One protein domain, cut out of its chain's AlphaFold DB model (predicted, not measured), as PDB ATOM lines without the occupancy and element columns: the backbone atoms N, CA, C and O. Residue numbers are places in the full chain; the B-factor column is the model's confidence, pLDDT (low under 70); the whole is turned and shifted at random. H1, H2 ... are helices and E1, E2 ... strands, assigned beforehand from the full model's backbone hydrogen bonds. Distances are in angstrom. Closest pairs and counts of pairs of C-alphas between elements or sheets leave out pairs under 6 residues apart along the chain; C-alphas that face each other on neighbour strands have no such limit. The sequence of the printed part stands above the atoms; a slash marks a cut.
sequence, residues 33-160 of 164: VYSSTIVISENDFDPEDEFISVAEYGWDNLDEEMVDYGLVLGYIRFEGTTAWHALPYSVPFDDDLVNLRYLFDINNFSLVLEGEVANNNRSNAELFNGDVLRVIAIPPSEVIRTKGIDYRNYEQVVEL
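Overview. This is residues 33 to 160 of the 164 residues of an uncharacterized protein of Balneolaceae bacterium (UniProt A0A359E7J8). Two antiparallel sheets stand face to face as a sandwich with crossed strands: a strongly twisted, curled sheet of five strands, E2 E3 E7 E6 E5, and a smaller sheet of three, E1 E8 E4. The three helices are short: H2 packs on the five-stranded sheet towards one end of the long axis, H1 lies at the other end and grazes both sheets, and H3, after a long loop, grazes the three-stranded sheet. The 128 printed residues hold three named helices and eight named strands, in the order E1 E2 E3 H1 E4 E5 E6 E7 H2 E8 H3, and the class is mixed, helices and strands. The whole is compact, with a radius of gyration of the C-alphas of 15.0 A, and only just elongated, with spans of 43 by 29 by 21 A.

Arrangement. The largest sheet runs, strand beside strand, E2 (residues 45 to 47), E3 (residues 52 to 58), E7 (residues 108 to 115), E6 (residues 96 to 105) and E5 (residues 89 to 93), with E2 and E5 as edge strands. From edge to edge its strands' lines turn by 71 degrees, and the way across it turns by 66 degrees. E5, E6 and E7 form a meander, each strand the antiparallel neighbour of the one before. In the hairpin of E6 and E7, N 103 and O 110 are 2.9 A apart, within hydrogen-bond range; in the hairpin of E5 and E6, N 91 and O 98 are 2.8 A apart. E3 and E7 are antiparallel at 163 degrees, with N 55 and O 111 at 2.9 A, and the hairpin of E2 and E3 has N 46 and O 54 at 2.9 A. The other sheet runs E1 (residues 34 to 39), E8 (residues 132 to 138) and E4 (residues 71 to 77). N 36 and O 135 of E1 and E8 are 2.9 A apart, and N 73 and O 136 of E4 and E8 are 2.8 A apart. In the sandwich, two sheets face to face, the facing parts are 9.5 A centre to centre, their best planes 17 degrees apart and their strands at 42 degrees. The closest C-alphas of E4 and E6, Gly 74 and Tyr 102, are 6.9 A apart, while E1 and E7 are apart. H2 (residues 121 to 126) is on the five-stranded sheet; its closest C-alphas to E3 are those of Asn 121 and Ser 53, 6.2 A apart. H1 (residues 64 to 69) only grazes both sheets, the larger one only just, with 5 pairs of C-alphas within 10 A; the C-alphas of Val 67 and Asp 105 of E6 are 6.4 A apart. H3 (residues 154 to 160) only grazes the three-stranded sheet, the C-alphas of Tyr 154 and Tyr 75 of E4 being 7.2 A apart. In H1, H2 and H3 every O i to N i+4 pair is within hydrogen-bond range.

Along the chain. E6 is the longest strand, 30.0 A from C-alpha 96 at (161.029, 134.753, 169.126) to C-alpha 105. E7 measures 22.5 A, E4 20.0 A, E8 19.8 A, E3 19.3 A, E1 17.2 A, E5 12.7 A and E2 6.5 A. H3 measures 9.9 A, H2 8.6 A and H1 8.3 A. E1 begins at C-alpha 34, (194.201, 145.553, 165.642), and H3 ends at C-alpha 160, (194.133, 147.403, 178.643).

Size, cuts and confidence. The two C-alphas farthest apart, those of Asp 95 and Ser 141, are 44.7 A apart. The printed part has no cut. The links E4 to E5 and E8 to H3 are long, with 11 and 15 residues; in the first, residues 85 to 86 pair antiparallel with residues 75 to 76 of E4. The mean pLDDT of the printed part is 93.1, and residue 147 is under 70.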
ATOM      1  N   VAL A  33     197.848 145.126 168.540       84.88
ATOM      2  CA  VAL A  33     196.423 144.805 168.647       84.88
ATOM      3  C   VAL A  33     195.684 145.606 167.584       84.88
ATOM      4  O   VAL A  33     195.741 146.834 167.567       84.88
ATOM      5  N   TYR A  34     194.977 144.915 166.698       90.50
ATOM      6  CA  TYR A  34     194.201 145.553 165.642       90.50
ATOM      7  C   TYR A  34     192.752 145.712 166.072       90.50
ATOM      8  O   TYR A  34     192.189 144.835 166.727       90.50
ATOM      9  N   SER A  35     192.120 146.808 165.658       93.25
ATOM     10  CA  SER A  35     190.683 146.983 165.829       93.25
ATOM     11  C   SER A  35     190.040 147.583 164.587       93.25
ATOM     12  O   SER A  35     190.679 148.335 163.857       93.25
ATOM     13  N   SER A  36     188.778 147.238 164.353       93.31
ATOM     14  CA  SER A  36     187.947 147.834 163.311       93.31
ATOM     15  C   SER A  36     186.566 148.157 163.871       93.31
ATOM     16  O   SER A  36     186.046 147.426 164.721       93.31
ATOM     17  N   THR A  37     185.991 149.265 163.409       95.31
ATOM     18  CA  THR A  37     184.634 149.700 163.752       95.31
ATOM     19  C   THR A  37     183.798 149.746 162.490       95.31
ATOM     20  O   THR A  37     184.156 150.417 161.525       95.31
ATOM     21  N   ILE A  38     182.662 149.064 162.512       95.50
ATOM     22  CA  ILE A  38     181.795 148.877 161.357       95.50
ATOM     23  C   ILE A  38     180.385 149.294 161.757       95.50
ATOM     24  O   ILE A  38     179.874 148.865 162.790       95.50
ATOM     25  N   VAL A  39     179.754 150.144 160.949       97.00
ATOM     26  CA  VAL A  39     178.321 150.428 161.082       97.00
ATOM     27  C   VAL A  39     177.578 149.383 160.266       97.00
ATOM     28  O   VAL A  39     177.788 149.296 159.059       97.00
ATOM     29  N   ILE A  40     176.740 148.598 160.930       96.62
ATOM     30  CA  ILE A  40     175.975 147.516 160.321       96.62
ATOM     31  C   ILE A  40     174.861 148.113 159.460       96.62
ATOM     32  O   ILE A  40     174.120 148.995 159.905       96.62
ATOM     33  N   SER A  41     174.709 147.606 158.240       96.12
ATOM     34  CA  SER A  41     173.557 147.876 157.383       96.12
ATOM     35  C   SER A  41     172.763 146.593 157.128       96.12
ATOM     36  O   SER A  41     173.328 145.512 156.980       96.12
ATOM     37  N   GLU A  42     171.435 146.704 157.028       93.12
ATOM     38  CA  GLU A  42     170.562 145.561 156.699       93.12
ATOM     39  C   GLU A  42     170.949 144.874 155.377       93.12
ATOM     40  O   GLU A  42     170.711 143.683 155.199       93.12
ATOM     41  N   ASN A  43     171.547 145.632 154.450       95.75
ATOM     42  CA  ASN A  43     171.933 145.154 153.124       95.75
ATOM     43  C   ASN A  43     173.311 144.479 153.119       95.75
ATOM     44  O   ASN A  43     173.742 144.024 152.063       95.75
ATOM     45  N   ASP A  44     173.995 144.438 154.264       95.94
ATOM     46  CA  ASP A  44     175.282 143.756 154.398       95.94
ATOM     47  C   ASP A  44     175.094 142.236 154.506       95.94
ATOM     48  O   ASP A  44     176.041 141.489 154.282       95.94
ATOM     49  N   PHE A  45     173.892 141.780 154.877       97.00
ATOM     50  CA  PHE A  45     173.608 140.378 155.156       97.00
ATOM     51  C   PHE A  45     173.071 139.639 153.935       97.00
ATOM     52  O   PHE A  45     171.967 139.913 153.453       97.00
ATOM     53  N   ASP A  46     173.804 138.611 153.524       96.81
ATOM     54  CA  ASP A  46     173.365 137.638 152.537       96.81
ATOM     55  C   ASP A  46     172.716 136.426 153.239       96.81
ATOM     56  O   ASP A  46     173.301 135.841 154.159       96.81
ATOM     57  N   PRO A  47     171.486 136.031 152.857       96.44
ATOM     58  CA  PRO A  47     170.861 134.809 153.357       96.44
ATOM     59  C   PRO A  47     171.606 133.550 152.895       96.44
ATOM     60  O   PRO A  47     171.663 133.267 151.697       96.44
ATOM     61  N   GLU A  48     172.094 132.754 153.844       95.62
ATOM     62  CA  GLU A  48     172.733 131.456 153.575       95.62
ATOM     63  C   GLU A  48     171.707 130.314 153.581       95.62
ATOM     64  O   GLU A  48     171.745 129.411 152.741       95.62
ATOM     65  N   ASP A  49     170.741 130.374 154.500       94.94
ATOM     66  CA  ASP A  49     169.592 129.472 154.539       94.94
ATOM     67  C   ASP A  49     168.331 130.180 155.066       94.94
ATOM     68  O   ASP A  49     168.234 131.407 155.059       94.94
ATOM     69  N   GLU A  50     167.306 129.421 155.459       93.00
ATOM     70  CA  GLU A  50     166.040 129.992 155.924       93.00
ATOM     71  C   GLU A  50     166.110 130.625 157.328       93.00
ATOM     72  O   GLU A  50     165.219 131.399 157.668       93.00
ATOM     73  N   PHE A  51     167.144 130.350 158.121       94.25
ATOM     74  CA  PHE A  51     167.330 130.867 159.483       94.25
ATOM     75  C   PHE A  51     168.590 131.727 159.632       94.25
ATOM     76  O   PHE A  51     168.680 132.516 160.575       94.25
ATOM     77  N   ILE A  52     169.561 131.556 158.736       96.31
ATOM     78  CA  ILE A  52     170.900 132.121 158.830       96.31
ATOM     79  C   ILE A  52     171.120 133.156 157.731       96.31
ATOM     80  O   ILE A  52     170.919 132.893 156.544       96.31
ATOM     81  N   SER A  53     171.616 134.323 158.139       97.31
ATOM     82  CA  SER A  53     172.190 135.329 157.240       97.31
ATOM     83  C   SER A  53     173.567 135.752 157.726       97.31
ATOM     84  O   SER A  53     173.826 135.776 158.932       97.31
ATOM     85  N   VAL A  54     174.450 136.092 156.796       98.00
ATOM     86  CA  VAL A  54     175.851 136.401 157.087       98.00
ATOM     87  C   VAL A  54     176.228 137.723 156.437       98.00
ATOM     88  O   VAL A  54     175.961 137.925 155.260       98.00
ATOM     89  N   ALA A  55     176.854 138.611 157.204       97.56
ATOM     90  CA  ALA A  55     177.547 139.781 156.684       97.56
ATOM     91  C   ALA A  55     179.052 139.535 156.766       97.56
ATOM     92  O   ALA A  55     179.581 139.273 157.849       97.56
ATOM     93  N   GLU A  56     179.733 139.588 155.624       96.62
ATOM     94  CA  GLU A  56     181.181 139.399 155.534       96.62
ATOM     95  C   GLU A  56     181.910 140.742 155.506       96.62
ATOM     96  O   GLU A  56     181.643 141.612 154.673       96.62
ATOM     97  N   TYR A  57     182.882 140.887 156.399       93.88
ATOM     98  CA  TYR A  57     183.729 142.060 156.512       93.88
ATOM     99  C   TYR A  57     185.180 141.645 156.272       93.88
ATOM    100  O   TYR A  57     185.835 141.040 157.124       93.88
ATOM    101  N   GLY A  58     185.689 141.990 155.087       91.12
ATOM    102  CA  GLY A  58     187.096 141.791 154.753       91.12
ATOM    103  C   GLY A  58     187.991 142.557 155.726       91.12
ATOM    104  O   GLY A  58     187.794 143.754 155.947       91.12
ATOM    105  N   TRP A  59     188.968 141.865 156.310       89.06
ATOM    106  CA  TRP A  59     189.844 142.423 157.331       89.06
ATOM    107  C   TRP A  59     191.254 141.828 157.267       89.06
ATOM    108  O   TRP A  59     191.566 140.843 157.932       89.06
ATOM    109  N   ASP A  60     192.121 142.472 156.483       87.19
ATOM    110  CA  ASP A  60     193.487 142.025 156.152       87.19
ATOM    111  C   ASP A  60     194.439 141.887 157.363       87.19
ATOM    112  O   ASP A  60     195.562 141.406 157.234       87.19
ATOM    113  N   ASN A  61     194.012 142.325 158.549       84.50
ATOM    114  CA  ASN A  61     194.779 142.251 159.790       84.50
ATOM    115  C   ASN A  61     194.678 140.878 160.481       84.50
ATOM    116  O   ASN A  61     195.396 140.632 161.451       84.50
ATOM    117  N   LEU A  62     193.792 139.995 160.009       91.00
ATOM    118  CA  LEU A  62     193.706 138.608 160.465       91.00
ATOM    119  C   LEU A  62     194.636 137.720 159.640       91.00
ATOM    120  O   LEU A  62     194.241 137.185 158.606       91.00
ATOM    121  N   ASP A  63     195.870 137.551 160.107       91.31
ATOM    122  CA  ASP A  63     196.811 136.583 159.546       91.31
ATOM    123  C   ASP A  63     196.685 135.186 160.193       91.31
ATOM    124  O   ASP A  63     195.905 134.962 161.121       91.31
ATOM    125  N   GLU A  64     197.447 134.219 159.675       93.38
ATOM    126  CA  GLU A  64     197.440 132.829 160.156       93.38
ATOM    127  C   GLU A  64     197.836 132.727 161.639       93.38
ATOM    128  O   GLU A  64     197.235 131.964 162.389       93.38
ATOM    129  N   GLU A  65     198.803 133.530 162.097       91.56
ATOM    130  CA  GLU A  65     199.245 133.508 163.496       91.56
ATOM    131  C   GLU A  65     198.153 134.028 164.443       91.56
ATOM    132  O   GLU A  65     197.916 133.445 165.509       91.56
ATOM    133  N   MET A  66     197.451 135.087 164.037       90.31
ATOM    134  CA  MET A  66     196.323 135.657 164.762       90.31
ATOM    135  C   MET A  66     195.159 134.668 164.876       90.31
ATOM    136  O   MET A  66     194.608 134.491 165.965       90.31
ATOM    137  N   VAL A  67     194.795 134.017 163.770       92.94
ATOM    138  CA  VAL A  67     193.667 133.073 163.710       92.94
ATOM    139  C   VAL A  67     193.959 131.803 164.514       92.94
ATOM    140  O   VAL A  67     193.096 131.349 165.267       92.94
ATOM    141  N   ASP A  68     195.173 131.255 164.409       94.06
ATOM    142  CA  ASP A  68     195.522 129.980 165.047       94.06
ATOM    143  C   ASP A  68     195.842 130.111 166.542       94.06
ATOM    144  O   ASP A  68     195.560 129.197 167.330       94.06
ATOM    145  N   TYR A  69     196.472 131.218 166.950       92.94
ATOM    146  CA  TYR A  69     197.074 131.335 168.283       92.94
ATOM    147  C   TYR A  69     196.695 132.611 169.045       92.94
ATOM    148  O   TYR A  69     197.008 132.711 170.241       92.94
ATOM    149  N   GLY A  70     196.074 133.582 168.374       92.94
ATOM    150  CA  GLY A  70     195.674 134.863 168.947       92.94
ATOM    151  C   GLY A  70     194.290 134.828 169.597       92.94
ATOM    152  O   GLY A  70     193.762 133.776 169.970       92.94
ATOM    153  N   LEU A  71     193.704 136.013 169.764       93.81
ATOM    154  CA  LEU A  71     192.310 136.187 170.167       93.81
ATOM    155  C   LEU A  71     191.612 137.160 169.222       93.81
ATOM    156  O   LEU A  71     192.065 138.287 169.058       93.81
ATOM    157  N   VAL A  72     190.464 136.751 168.686       95.31
ATOM    158  CA  VAL A  72     189.562 137.621 167.922       95.31
ATOM    159  C   VAL A  72     188.281 137.811 168.721       95.31
ATOM    160  O   VAL A  72     187.643 136.833 169.118       95.31
ATOM    161  N   LEU A  73     187.915 139.064 168.976       96.50
ATOM    162  CA  LEU A  73     186.789 139.471 169.810       96.50
ATOM    163  C   LEU A  73     185.824 140.328 168.989       96.50
ATOM    164  O   LEU A  73     186.252 141.248 168.293       96.50
ATOM    165  N   GLY A  74     184.528 140.051 169.110       97.19
ATOM    166  CA  GLY A  74     183.461 140.865 168.536       97.19
ATOM    167  C   GLY A  74     182.615 141.516 169.627       97.19
ATOM    168  O   GLY A  74     182.212 140.851 170.584       97.19
ATOM    169  N   TYR A  75     182.311 142.800 169.464       98.06
ATOM    170  CA  TYR A  75     181.409 143.554 170.328       98.06
ATOM    171  C   TYR A  75     180.392 144.313 169.495       98.06
ATOM    172  O   TYR A  75     180.724 144.822 168.433       98.06
ATOM    173  N   ILE A  76     179.175 144.451 170.002       97.81
ATOM    174  CA  ILE A  76     178.125 145.244 169.371       97.81
ATOM    175  C   ILE A  76     177.637 146.338 170.315       97.81
ATOM    176  O   ILE A  76     177.523 146.133 171.525       97.81
ATOM    177  N   ARG A  77     177.337 147.507 169.759       97.44
ATOM    178  CA  ARG A  77     176.630 148.592 170.431       97.44
ATOM    179  C   ARG A  77     175.389 148.936 169.624       97.44
ATOM    180  O   ARG A  77     175.504 149.375 168.482       97.44
ATOM    181  N   PHE A  78     174.233 148.786 170.258       96.06
ATOM    182  CA  PHE A  78     172.943 149.070 169.639       96.06
ATOM    183  C   PHE A  78     172.753 150.568 169.382       96.06
ATOM    184  O   PHE A  78     173.164 151.395 170.214       96.06
ATOM    185  N   GLU A  79     172.109 150.923 168.272       94.81
ATOM    186  CA  GLU A  79     171.779 152.303 167.921       94.81
ATOM    187  C   GLU A  79     171.050 152.998 169.086       94.81
ATOM    188  O   GLU A  79     170.165 152.449 169.745       94.81
ATOM    189  N   GLY A  80     171.464 154.227 169.401       93.00
ATOM    190  CA  GLY A  80     170.881 155.005 170.498       93.00
ATOM    191  C   GLY A  80     171.315 154.575 171.904       93.00
ATOM    192  O   GLY A  80     170.906 155.208 172.882       93.00
ATOM    193  N   THR A  81     172.172 153.556 172.034       94.12
ATOM    194  CA  THR A  81     172.756 153.133 173.314       94.12
ATOM    195  C   THR A  81     174.232 153.525 173.433       94.12
ATOM    196  O   THR A  81     174.879 153.946 172.476       94.12
ATOM    197  N   THR A  82     174.772 153.418 174.647       93.06
ATOM    198  CA  THR A  82     176.195 153.681 174.937       93.06
ATOM    199  C   THR A  82     176.955 152.434 175.376       93.06
ATOM    200  O   THR A  82     178.177 152.477 175.456       93.06
ATOM    201  N   ALA A  83     176.249 151.338 175.661       95.31
ATOM    202  CA  ALA A  83     176.842 150.129 176.208       95.31
ATOM    203  C   ALA A  83     177.299 149.189 175.091       95.31
ATOM    204  O   ALA A  83     176.561 148.932 174.143       95.31
ATOM    205  N   TRP A  84     178.504 148.651 175.246       97.38
ATOM    206  CA  TRP A  84     179.025 147.592 174.395       97.38
ATOM    207  C   TRP A  84     178.692 146.220 174.972       97.38
ATOM    208  O   TRP A  84     178.821 145.978 176.175       97.38
ATOM    209  N   HIS A  85     178.300 145.310 174.093       97.12
ATOM    210  CA  HIS A  85     177.946 143.937 174.411       97.12
ATOM    211  C   HIS A  85     178.907 142.996 173.693       97.12
ATOM    212  O   HIS A  85     179.075 143.095 172.482       97.12
ATOM    213  N   ALA A  86     179.541 142.082 174.423       97.69
ATOM    214  CA  ALA A  86     180.350 141.041 173.801       97.69
ATOM    215  C   ALA A  86     179.462 140.065 173.019       97.69
ATOM    216  O   ALA A  86     178.387 139.686 173.487       97.69
ATOM    217  N   LEU A  87     179.942 139.645 171.850       97.44
ATOM    218  CA  LEU A  87     179.340 138.577 171.063       97.44
ATOM    219  C   LEU A  87     179.852 137.202 171.541       97.44
ATOM    220  O   LEU A  87     180.998 137.096 171.990       97.44
ATOM    221  N   PRO A  88     179.044 136.129 171.434       96.94
ATOM    222  CA  PRO A  88     177.682 136.103 170.900       96.94
ATOM    223  C   PRO A  88     176.657 136.768 171.831       96.94
ATOM    224  O   PRO A  88     176.822 136.777 173.050       96.94
ATOM    225  N   TYR A  89     175.584 137.299 171.246       95.31
ATOM    226  CA  TYR A  89     174.514 137.995 171.960       95.31
ATOM    227  C   TYR A  89     173.149 137.602 171.393       95.31
ATOM    228  O   TYR A  89     173.013 137.401 170.190       95.31
ATOM    229  N   SER A  90     172.132 137.513 172.245       94.62
ATOM    230  CA  SER A  90     170.771 137.161 171.829       94.62
ATOM    231  C   SER A  90     169.831 138.330 172.082       94.62
ATOM    232  O   SER A  90     169.823 138.895 173.180       94.62
ATOM    233  N   VAL A  91     169.018 138.670 171.086       91.44
ATOM    234  CA  VAL A  91     168.036 139.753 171.154       91.44
ATOM    235  C   VAL A  91     166.633 139.166 171.002       91.44
ATOM    236  O   VAL A  91     166.392 138.407 170.062       91.44
ATOM    237  N   PRO A  92     165.701 139.483 171.918       90.31
ATOM    238  CA  PRO A  92     164.290 139.176 171.719       90.31
ATOM    239  C   PRO A  92     163.758 139.917 170.492       90.31
ATOM    240  O   PRO A  92     163.955 141.130 170.377       90.31
ATOM    241  N   PHE A  93     163.055 139.211 169.615       86.56
ATOM    242  CA  PHE A  93     162.413 139.792 168.441       86.56
ATOM    243  C   PHE A  93     160.984 139.267 168.354       86.56
ATOM    244  O   PHE A  93     160.772 138.073 168.172       86.56
ATOM    245  N   ASP A  94     160.010 140.160 168.529       83.31
ATOM    246  CA  ASP A  94     158.600 139.806 168.711       83.31
ATOM    247  C   ASP A  94     158.401 138.739 169.813       83.31
ATOM    248  O   ASP A  94     158.668 139.017 170.986       83.31
ATOM    249  N   ASP A  95     157.938 137.541 169.443       82.50
ATOM    250  CA  ASP A  95     157.721 136.385 170.327       82.50
ATOM    251  C   ASP A  95     158.845 135.324 170.209       82.50
ATOM    252  O   ASP A  95     158.727 134.237 170.778       82.50
ATOM    253  N   ASP A  96     159.936 135.652 169.511       87.50
ATOM    254  CA  ASP A  96     161.029 134.753 169.126       87.50
ATOM    255  C   ASP A  96     162.415 135.317 169.524       87.50
ATOM    256  O   ASP A  96     162.544 136.354 170.194       87.50
ATOM    257  N   LEU A  97     163.487 134.618 169.131       92.31
ATOM    258  CA  LEU A  97     164.875 135.005 169.388       92.31
ATOM    259  C   LEU A  97     165.684 135.177 168.093       92.31
ATOM    260  O   LEU A  97     165.605 134.359 167.174       92.31
ATOM    261  N   VAL A  98     166.540 136.199 168.071       94.94
ATOM    262  CA  VAL A  98     167.609 136.344 167.076       94.94
ATOM    263  C   VAL A  98     168.957 136.327 167.788       94.94
ATOM    264  O   VAL A  98     169.188 137.079 168.738       94.94
ATOM    265  N   ASN A  99     169.855 135.455 167.343       95.81
ATOM    266  CA  ASN A  99     171.209 135.342 167.871       95.81
ATOM    267  C   ASN A  99     172.198 136.002 166.915       95.81
ATOM    268  O   ASN A  99     172.239 135.661 165.735       95.81
ATOM    269  N   LEU A 100     173.044 136.878 167.450       96.44
ATOM    270  CA  LEU A 100     174.255 137.322 166.780       96.44
ATOM    271  C   LEU A 100     175.436 136.517 167.292       96.44
ATOM    272  O   LEU A 100     175.683 136.417 168.499       96.44
ATOM    273  N   ARG A 101     176.224 136.005 166.363       96.88
ATOM    274  CA  ARG A 101     177.532 135.404 166.625       96.88
ATOM    275  C   ARG A 101     178.489 135.828 165.529       96.88
ATOM    276  O   ARG A 101     178.066 136.401 164.537       96.88
ATOM    277  N   TYR A 102     179.769 135.538 165.690       97.19
ATOM    278  CA  TYR A 102     180.738 135.803 164.638       97.19
ATOM    279  C   TYR A 102     181.534 134.556 164.285       97.19
ATOM    280  O   TYR A 102     181.660 133.623 165.084       97.19
ATOM    281  N   LEU A 103     182.043 134.566 163.063       96.81
ATOM    282  CA  LEU A 103     183.036 133.648 162.536       96.81
ATOM    283  C   LEU A 103     184.214 134.495 162.053       96.81
ATOM    284  O   LEU A 103     184.042 135.657 161.697       96.81
ATOM    285  N   PHE A 104     185.409 133.929 162.053       96.62
ATOM    286  CA  PHE A 104     186.584 134.601 161.521       96.62
ATOM    287  C   PHE A 104     187.505 133.577 160.874       96.62
ATOM    288  O   PHE A 104     187.550 132.418 161.289       96.62
ATOM    289  N   ASP A 105     188.208 134.031 159.849       96.50
ATOM    290  CA  ASP A 105     189.247 133.303 159.134       96.50
ATOM    291  C   ASP A 105     190.283 134.327 158.644       96.50
ATOM    292  O   ASP A 105     190.141 135.537 158.858       96.50
ATOM    293  N   ILE A 106     191.335 133.856 157.988       95.50
ATOM    294  CA  ILE A 106     192.369 134.711 157.416       95.50
ATOM    295  C   ILE A 106     191.718 135.757 156.500       95.50
ATOM    296  O   ILE A 106     190.970 135.428 155.576       95.50
ATOM    297  N   ASN A 107     192.044 137.024 156.747       94.62
ATOM    298  CA  ASN A 107     191.529 138.211 156.062       94.62
ATOM    299  C   ASN A 107     190.009 138.439 156.147       94.62
ATOM    300  O   ASN A 107     189.485 139.250 155.379       94.62
ATOM    301  N   ASN A 108     189.272 137.743 157.016       95.56
ATOM    302  CA  ASN A 108     187.816 137.866 157.045       95.56
ATOM    303  C   ASN A 108     187.220 137.739 158.447       95.56
ATOM    304  O   ASN A 108     187.531 136.825 159.212       95.56
ATOM    305  N   PHE A 109     186.276 138.624 158.745       96.81
ATOM    306  CA  PHE A 109     185.400 138.528 159.900       96.81
ATOM    307  C   PHE A 109     183.950 138.551 159.422       96.81
ATOM    308  O   PHE A 109     183.533 139.478 158.735       96.81
ATOM    309  N   SER A 110     183.157 137.570 159.834       97.69
ATOM    310  CA  SER A 110     181.752 137.473 159.449       97.69
ATOM    311  C   SER A 110     180.850 137.597 160.667       97.69
ATOM    312  O   SER A 110     180.995 136.847 161.637       97.69
ATOM    313  N   LEU A 111     179.876 138.502 160.603       97.94
ATOM    314  CA  LEU A 111     178.777 138.566 161.559       97.94
ATOM    315  C   LEU A 111     177.649 137.659 161.064       97.94
ATOM    316  O   LEU A 111     177.214 137.752 159.921       97.94
ATOM    317  N   VAL A 112     177.177 136.771 161.929       97.94
ATOM    318  CA  VAL A 112     176.150 135.780 161.610       97.94
ATOM    319  C   VAL A 112     174.910 136.068 162.435       97.94
ATOM    320  O   VAL A 112     174.978 136.111 163.668       97.94
ATOM    321  N   LEU A 113     173.785 136.214 161.745       96.69
ATOM    322  CA  LEU A 113     172.454 136.296 162.327       96.69
ATOM    323  C   LEU A 113     171.771 134.949 162.185       96.69
ATOM    324  O   LEU A 113     171.692 134.402 161.089       96.69
ATOM    325  N   GLU A 114     171.262 134.436 163.293       96.12
ATOM    326  CA  GLU A 114     170.505 133.193 163.345       96.12
ATOM    327  C   GLU A 114     169.167 133.468 164.029       96.12
ATOM    328  O   GLU A 114     169.113 133.702 165.241       96.12
ATOM    329  N   GLY A 115     168.101 133.507 163.234       93.00
ATOM    330  CA  GLY A 115     166.738 133.731 163.708       93.00
ATOM    331  C   GLY A 115     165.976 132.428 163.915       93.00
ATOM    332  O   GLY A 115     166.232 131.430 163.249       93.00
ATOM    333  N   GLU A 116     164.996 132.446 164.812       89.19
ATOM    334  CA  GLU A 116     164.124 131.291 165.070       89.19
ATOM    335  C   GLU A 116     163.002 131.137 164.019       89.19
ATOM    336  O   GLU A 116     162.493 130.037 163.793       89.19
ATOM    337  N   VAL A 117     162.649 132.220 163.312       87.31
ATOM    338  CA  VAL A 117     161.589 132.227 162.291       87.31
ATOM    339  C   VAL A 117     162.160 132.050 160.886       87.31
ATOM    340  O   VAL A 117     162.855 132.923 160.361       87.31
ATOM    341  N   ALA A 118     161.786 130.943 160.240       87.94
ATOM    342  CA  ALA A 118     162.215 130.615 158.885       87.94
ATOM    343  C   ALA A 118     161.781 131.673 157.854       87.94
ATOM    344  O   ALA A 118     160.640 132.139 157.853       87.94
ATOM    345  N   ASN A 119     162.665 131.962 156.900       88.50
ATOM    346  CA  ASN A 119     162.501 132.914 155.801       88.50
ATOM    347  C   ASN A 119     162.284 134.373 156.249       88.50
ATOM    348  O   ASN A 119     161.813 135.185 155.452       88.50
ATOM    349  N   ASN A 120     162.649 134.721 157.492       91.62
ATOM    350  CA  ASN A 120     162.522 136.079 158.036       91.62
ATOM    351  C   ASN A 120     163.851 136.860 158.102       91.62
ATOM    352  O   ASN A 120     163.951 137.892 158.760       91.62
ATOM    353  N   ASN A 121     164.872 136.380 157.392       91.19
ATOM    354  CA  ASN A 121     166.226 136.938 157.351       91.19
ATOM    355  C   ASN A 121     166.285 138.461 157.188       91.19
ATOM    356  O   ASN A 121     167.040 139.129 157.885       91.19
ATOM    357  N   ARG A 122     165.441 139.023 156.314       91.88
ATOM    358  CA  ARG A 122     165.390 140.470 156.092       91.88
ATOM    359  C   ARG A 122     165.008 141.240 157.357       91.88
ATOM    360  O   ARG A 122     165.681 142.203 157.694       91.88
ATOM    361  N   SER A 123     163.953 140.825 158.055       92.69
ATOM    362  CA  SER A 123     163.535 141.503 159.285       92.69
ATOM    363  C   SER A 123     164.529 141.279 160.426       92.69
ATOM    364  O   SER A 123     164.737 142.180 161.234       92.69
ATOM    365  N   ASN A 124     165.207 140.126 160.450       92.62
ATOM    366  CA  ASN A 124     166.305 139.884 161.387       92.62
ATOM    367  C   ASN A 124     167.490 140.831 161.127       92.62
ATOM    368  O   ASN A 124     168.078 141.327 162.080       92.62
ATOM    369  N   ALA A 125     167.836 141.103 159.865       93.56
ATOM    370  CA  ALA A 125     168.892 142.053 159.504       93.56
ATOM    371  C   ALA A 125     168.491 143.511 159.788       93.56
ATOM    372  O   ALA A 125     169.288 144.275 160.329       93.56
ATOM    373  N   GLU A 126     167.238 143.878 159.491       94.31
ATOM    374  CA  GLU A 126     166.647 145.190 159.807       94.31
ATOM    375  C   GLU A 126     166.760 145.532 161.308       94.31
ATOM    376  O   GLU A 126     166.939 146.701 161.650       94.31
ATOM    377  N   LEU A 127     166.717 144.532 162.202       93.25
ATOM    378  CA  LEU A 127     166.852 144.715 163.655       93.25
ATOM    379  C   LEU A 127     168.184 145.357 164.073       93.25
ATOM    380  O   LEU A 127     168.219 146.046 165.089       93.25
ATOM    381  N   PHE A 128     169.254 145.127 163.307       94.94
ATOM    382  CA  PHE A 128     170.612 145.586 163.626       94.94
ATOM    383  C   PHE A 128     171.085 146.724 162.720       94.94
ATOM    384  O   PHE A 128     172.249 147.124 162.759       94.94
ATOM    385  N   ASN A 129     170.206 147.247 161.865       95.94
ATOM    386  CA  ASN A 129     170.559 148.320 160.952       95.94
ATOM    387  C   ASN A 129     170.890 149.610 161.724       95.94
ATOM    388  O   ASN A 129     170.040 150.150 162.425       95.94
ATOM    389  N   GLY A 130     172.105 150.130 161.539       96.31
ATOM    390  CA  GLY A 130     172.622 151.302 162.252       96.31
ATOM    391  C   GLY A 130     173.386 150.975 163.539       96.31
ATOM    392  O   GLY A 130     174.004 151.876 164.118       96.31
ATOM    393  N   ASP A 131     173.401 149.710 163.967       97.44
ATOM    394  CA  ASP A 131     174.229 149.263 165.084       97.44
ATOM    395  C   ASP A 131     175.715 149.333 164.734       97.44
ATOM    396  O   ASP A 131     176.119 149.356 163.570       97.44
ATOM    397  N   VAL A 132     176.558 149.360 165.765       97.69
ATOM    398  CA  VAL A 132     178.008 149.434 165.596       97.69
ATOM    399  C   VAL A 132     178.655 148.142 166.069       97.69
ATOM    400  O   VAL A 132     178.560 147.789 167.243       97.69
ATOM    401  N   LEU A 133     179.357 147.470 165.165       97.62
ATOM    402  CA  LEU A 133     180.232 146.339 165.440       97.62
ATOM    403  C   LEU A 133     181.659 146.850 165.688       97.62
ATOM    404  O   LEU A 133     182.194 147.617 164.892       97.62
ATOM    405  N   ARG A 134     182.295 146.402 166.771       96.69
ATOM    406  CA  ARG A 134     183.742 146.514 166.983       96.69
ATOM    407  C   ARG A 134     184.354 145.124 166.921       96.69
ATOM    408  O   ARG A 134     183.947 144.235 167.669       96.69
ATOM    409  N   VAL A 135     185.370 144.970 166.086       95.69
ATOM    410  CA  VAL A 135     186.197 143.765 166.016       95.69
ATOM    411  C   VAL A 135     187.586 144.090 166.551       95.69
ATOM    412  O   VAL A 135     188.126 145.147 166.235       95.69
ATOM    413  N   ILE A 136     188.150 143.218 167.389       95.50
ATOM    414  CA  ILE A 136     189.487 143.372 167.978       95.50
ATOM    415  C   ILE A 136     190.264 142.065 167.802       95.50
ATOM    416  O   ILE A 136     189.747 141.000 168.131       95.50
ATOM    417  N   ALA A 137     191.500 142.150 167.318       94.56
ATOM    418  CA  ALA A 137     192.404 141.026 167.109       94.56
ATOM    419  C   ALA A 137     193.688 141.259 167.907       94.56
ATOM    420  O   ALA A 137     194.369 142.267 167.727       94.56
ATOM    421  N   ILE A 138     193.983 140.337 168.819       93.19
ATOM    422  CA  ILE A 138     195.095 140.419 169.764       93.19
ATOM    423  C   ILE A 138     196.100 139.319 169.413       93.19
ATOM    424  O   ILE A 138     195.748 138.135 169.521       93.19
ATOM    425  N   PRO A 139     197.338 139.677 169.026       91.88
ATOM    426  CA  PRO A 139     198.338 138.694 168.647       91.88
ATOM    427  C   PRO A 139     198.735 137.834 169.854       91.88
ATOM    428  O   PRO A 139     198.621 138.278 171.002       91.88
ATOM    429  N   PRO A 140     199.241 136.608 169.633       91.25
ATOM    430  CA  PRO A 140     199.530 135.665 170.715       91.25
ATOM    431  C   PRO A 140     200.488 136.211 171.783       91.25
ATOM    432  O   PRO A 140     200.376 135.837 172.954       91.25
ATOM    433  N   SER A 141     201.426 137.078 171.387       89.81
ATOM    434  CA  SER A 141     202.399 137.728 172.271       89.81
ATOM    435  C   SER A 141     201.766 138.718 173.255       89.81
ATOM    436  O   SER A 141     202.256 138.834 174.379       89.81
ATOM    437  N   GLU A 142     200.636 139.327 172.890       89.31
ATOM    438  CA  GLU A 142     199.911 140.326 173.688       89.31
ATOM    439  C   GLU A 142     198.710 139.746 174.451       89.31
ATOM    440  O   GLU A 142     198.018 140.440 175.209       89.31
ATOM    441  N   VAL A 143     198.440 138.445 174.306       88.25
ATOM    442  CA  VAL A 143     197.390 137.779 175.084       88.25
ATOM    443  C   VAL A 143     197.820 137.669 176.550       88.25
ATOM    444  O   VAL A 143     198.613 136.805 176.946       88.25
ATOM    445  N   ILE A 144     197.228 138.503 177.404       83.44
ATOM    446  CA  ILE A 144     197.489 138.514 178.844       83.44
ATOM    447  C   ILE A 144     196.694 137.396 179.528       83.44
ATOM    448  O   ILE A 144     195.483 137.457 179.713       83.44
ATOM    449  N   ARG A 145     197.406 136.362 179.986       73.94
ATOM    450  CA  ARG A 145     196.813 135.166 180.626       73.94
ATOM    451  C   ARG A 145     196.719 135.252 182.156       73.94
ATOM    452  O   ARG A 145     196.621 134.227 182.836       73.94
ATOM    453  N   THR A 146     196.820 136.447 182.732       70.56
ATOM    454  CA  THR A 146     196.801 136.636 184.190       70.56
ATOM    455  C   THR A 146     195.374 136.655 184.740       70.56
ATOM    456  O   THR A 146     194.401 136.925 184.038       70.56
ATOM    457  N   LYS A 147     195.217 136.334 186.031       69.06
ATOM    458  CA  LYS A 147     193.913 136.418 186.702       69.06
ATOM    459  C   LYS A 147     193.482 137.883 186.795       69.06
ATOM    460  O   LYS A 147     194.138 138.642 187.500       69.06
ATOM    461  N   GLY A 148     192.356 138.233 186.176       76.44
ATOM    462  CA  GLY A 148     191.688 139.519 186.403       76.44
ATOM    463  C   GLY A 148     191.149 140.212 185.159       76.44
ATOM    464  O   GLY A 148     190.303 141.082 185.318       76.44
ATOM    465  N   ILE A 149     191.585 139.820 183.960       86.69
ATOM    466  CA  ILE A 149     191.053 140.386 182.715       86.69
ATOM    467  C   ILE A 149     189.782 139.636 182.315       86.69
ATOM    468  O   ILE A 149     189.802 138.410 182.173       86.69
ATOM    469  N   ASP A 150     188.677 140.364 182.145       91.88
ATOM    470  CA  ASP A 150     187.453 139.839 181.540       91.88
ATOM    471  C   ASP A 150     187.337 140.342 180.099       91.88
ATOM    472  O   ASP A 150     186.856 141.443 179.856       91.88
ATOM    473  N   TYR A 151     187.732 139.507 179.135       93.44
ATOM    474  CA  TYR A 151     187.632 139.800 177.699       93.44
ATOM    475  C   TYR A 151     186.190 139.923 177.176       93.44
ATOM    476  O   TYR A 151     185.988 140.128 175.989       93.44
ATOM    477  N   ARG A 152     185.168 139.779 178.028       93.94
ATOM    478  CA  ARG A 152     183.775 140.107 177.679       93.94
ATOM    479  C   ARG A 152     183.412 141.539 178.066       93.94
ATOM    480  O   ARG A 152     182.375 142.043 177.646       93.94
ATOM    481  N   ASN A 153     184.228 142.184 178.901       94.88
ATOM    482  CA  ASN A 153     184.056 143.573 179.281       94.88
ATOM    483  C   ASN A 153     184.834 144.453 178.303       94.88
ATOM    484  O   ASN A 153     186.044 144.623 178.441       94.88
ATOM    485  N   TYR A 154     184.110 145.021 177.340       95.88
ATOM    486  CA  TYR A 154     184.667 145.913 176.328       95.88
ATOM    487  C   TYR A 154     185.544 147.016 176.935       95.88
ATOM    488  O   TYR A 154     186.676 147.190 176.500       95.88
ATOM    489  N   GLU A 155     185.062 147.693 177.982       95.00
ATOM    490  CA  GLU A 155     185.773 148.821 178.599       95.00
ATOM    491  C   GLU A 155     187.128 148.394 179.177       95.00
ATOM    492  O   GLU A 155     188.120 149.101 179.032       95.00
ATOM    493  N   GLN A 156     187.202 147.198 179.774       93.38
ATOM    494  CA  GLN A 156     188.480 146.664 180.256       93.38
ATOM    495  C   GLN A 156     189.436 146.332 179.113       93.38
ATOM    496  O   GLN A 156     190.638 146.519 179.265       93.38
ATOM    497  N   VAL A 157     188.928 145.813 177.993       93.62
ATOM    498  CA  VAL A 157     189.763 145.454 176.839       93.62
ATOM    499  C   VAL A 157     190.332 146.703 176.179       93.62
ATOM    500  O   VAL A 157     191.537 146.757 175.944       93.62
ATOM    501  N   VAL A 158     189.511 147.725 175.935       93.00
ATOM    502  CA  VAL A 158     190.003 148.963 175.315       93.00
ATOM    503  C   VAL A 158     190.935 149.748 176.235       93.00
ATOM    504  O   VAL A 158     191.923 150.290 175.749       93.00
ATOM    505  N   GLU A 159     190.710 149.741 177.555       91.81
ATOM    506  CA  GLU A 159     191.642 150.338 178.525       91.81
ATOM    507  C   GLU A 159     192.979 149.582 178.560       91.81
ATOM    508  O   GLU A 159     194.043 150.197 178.554       91.81
ATOM    509  N   LEU A 160     192.938 148.247 178.574       91.06
ATOM    510  CA  LEU A 160     194.133 147.403 178.643       91.06
ATOM    511  C   LEU A 160     195.047 147.577 177.426       91.06
ATOM    512  O   LEU A 160     196.267 147.610 177.581       91.06
TER     513      LEU A 160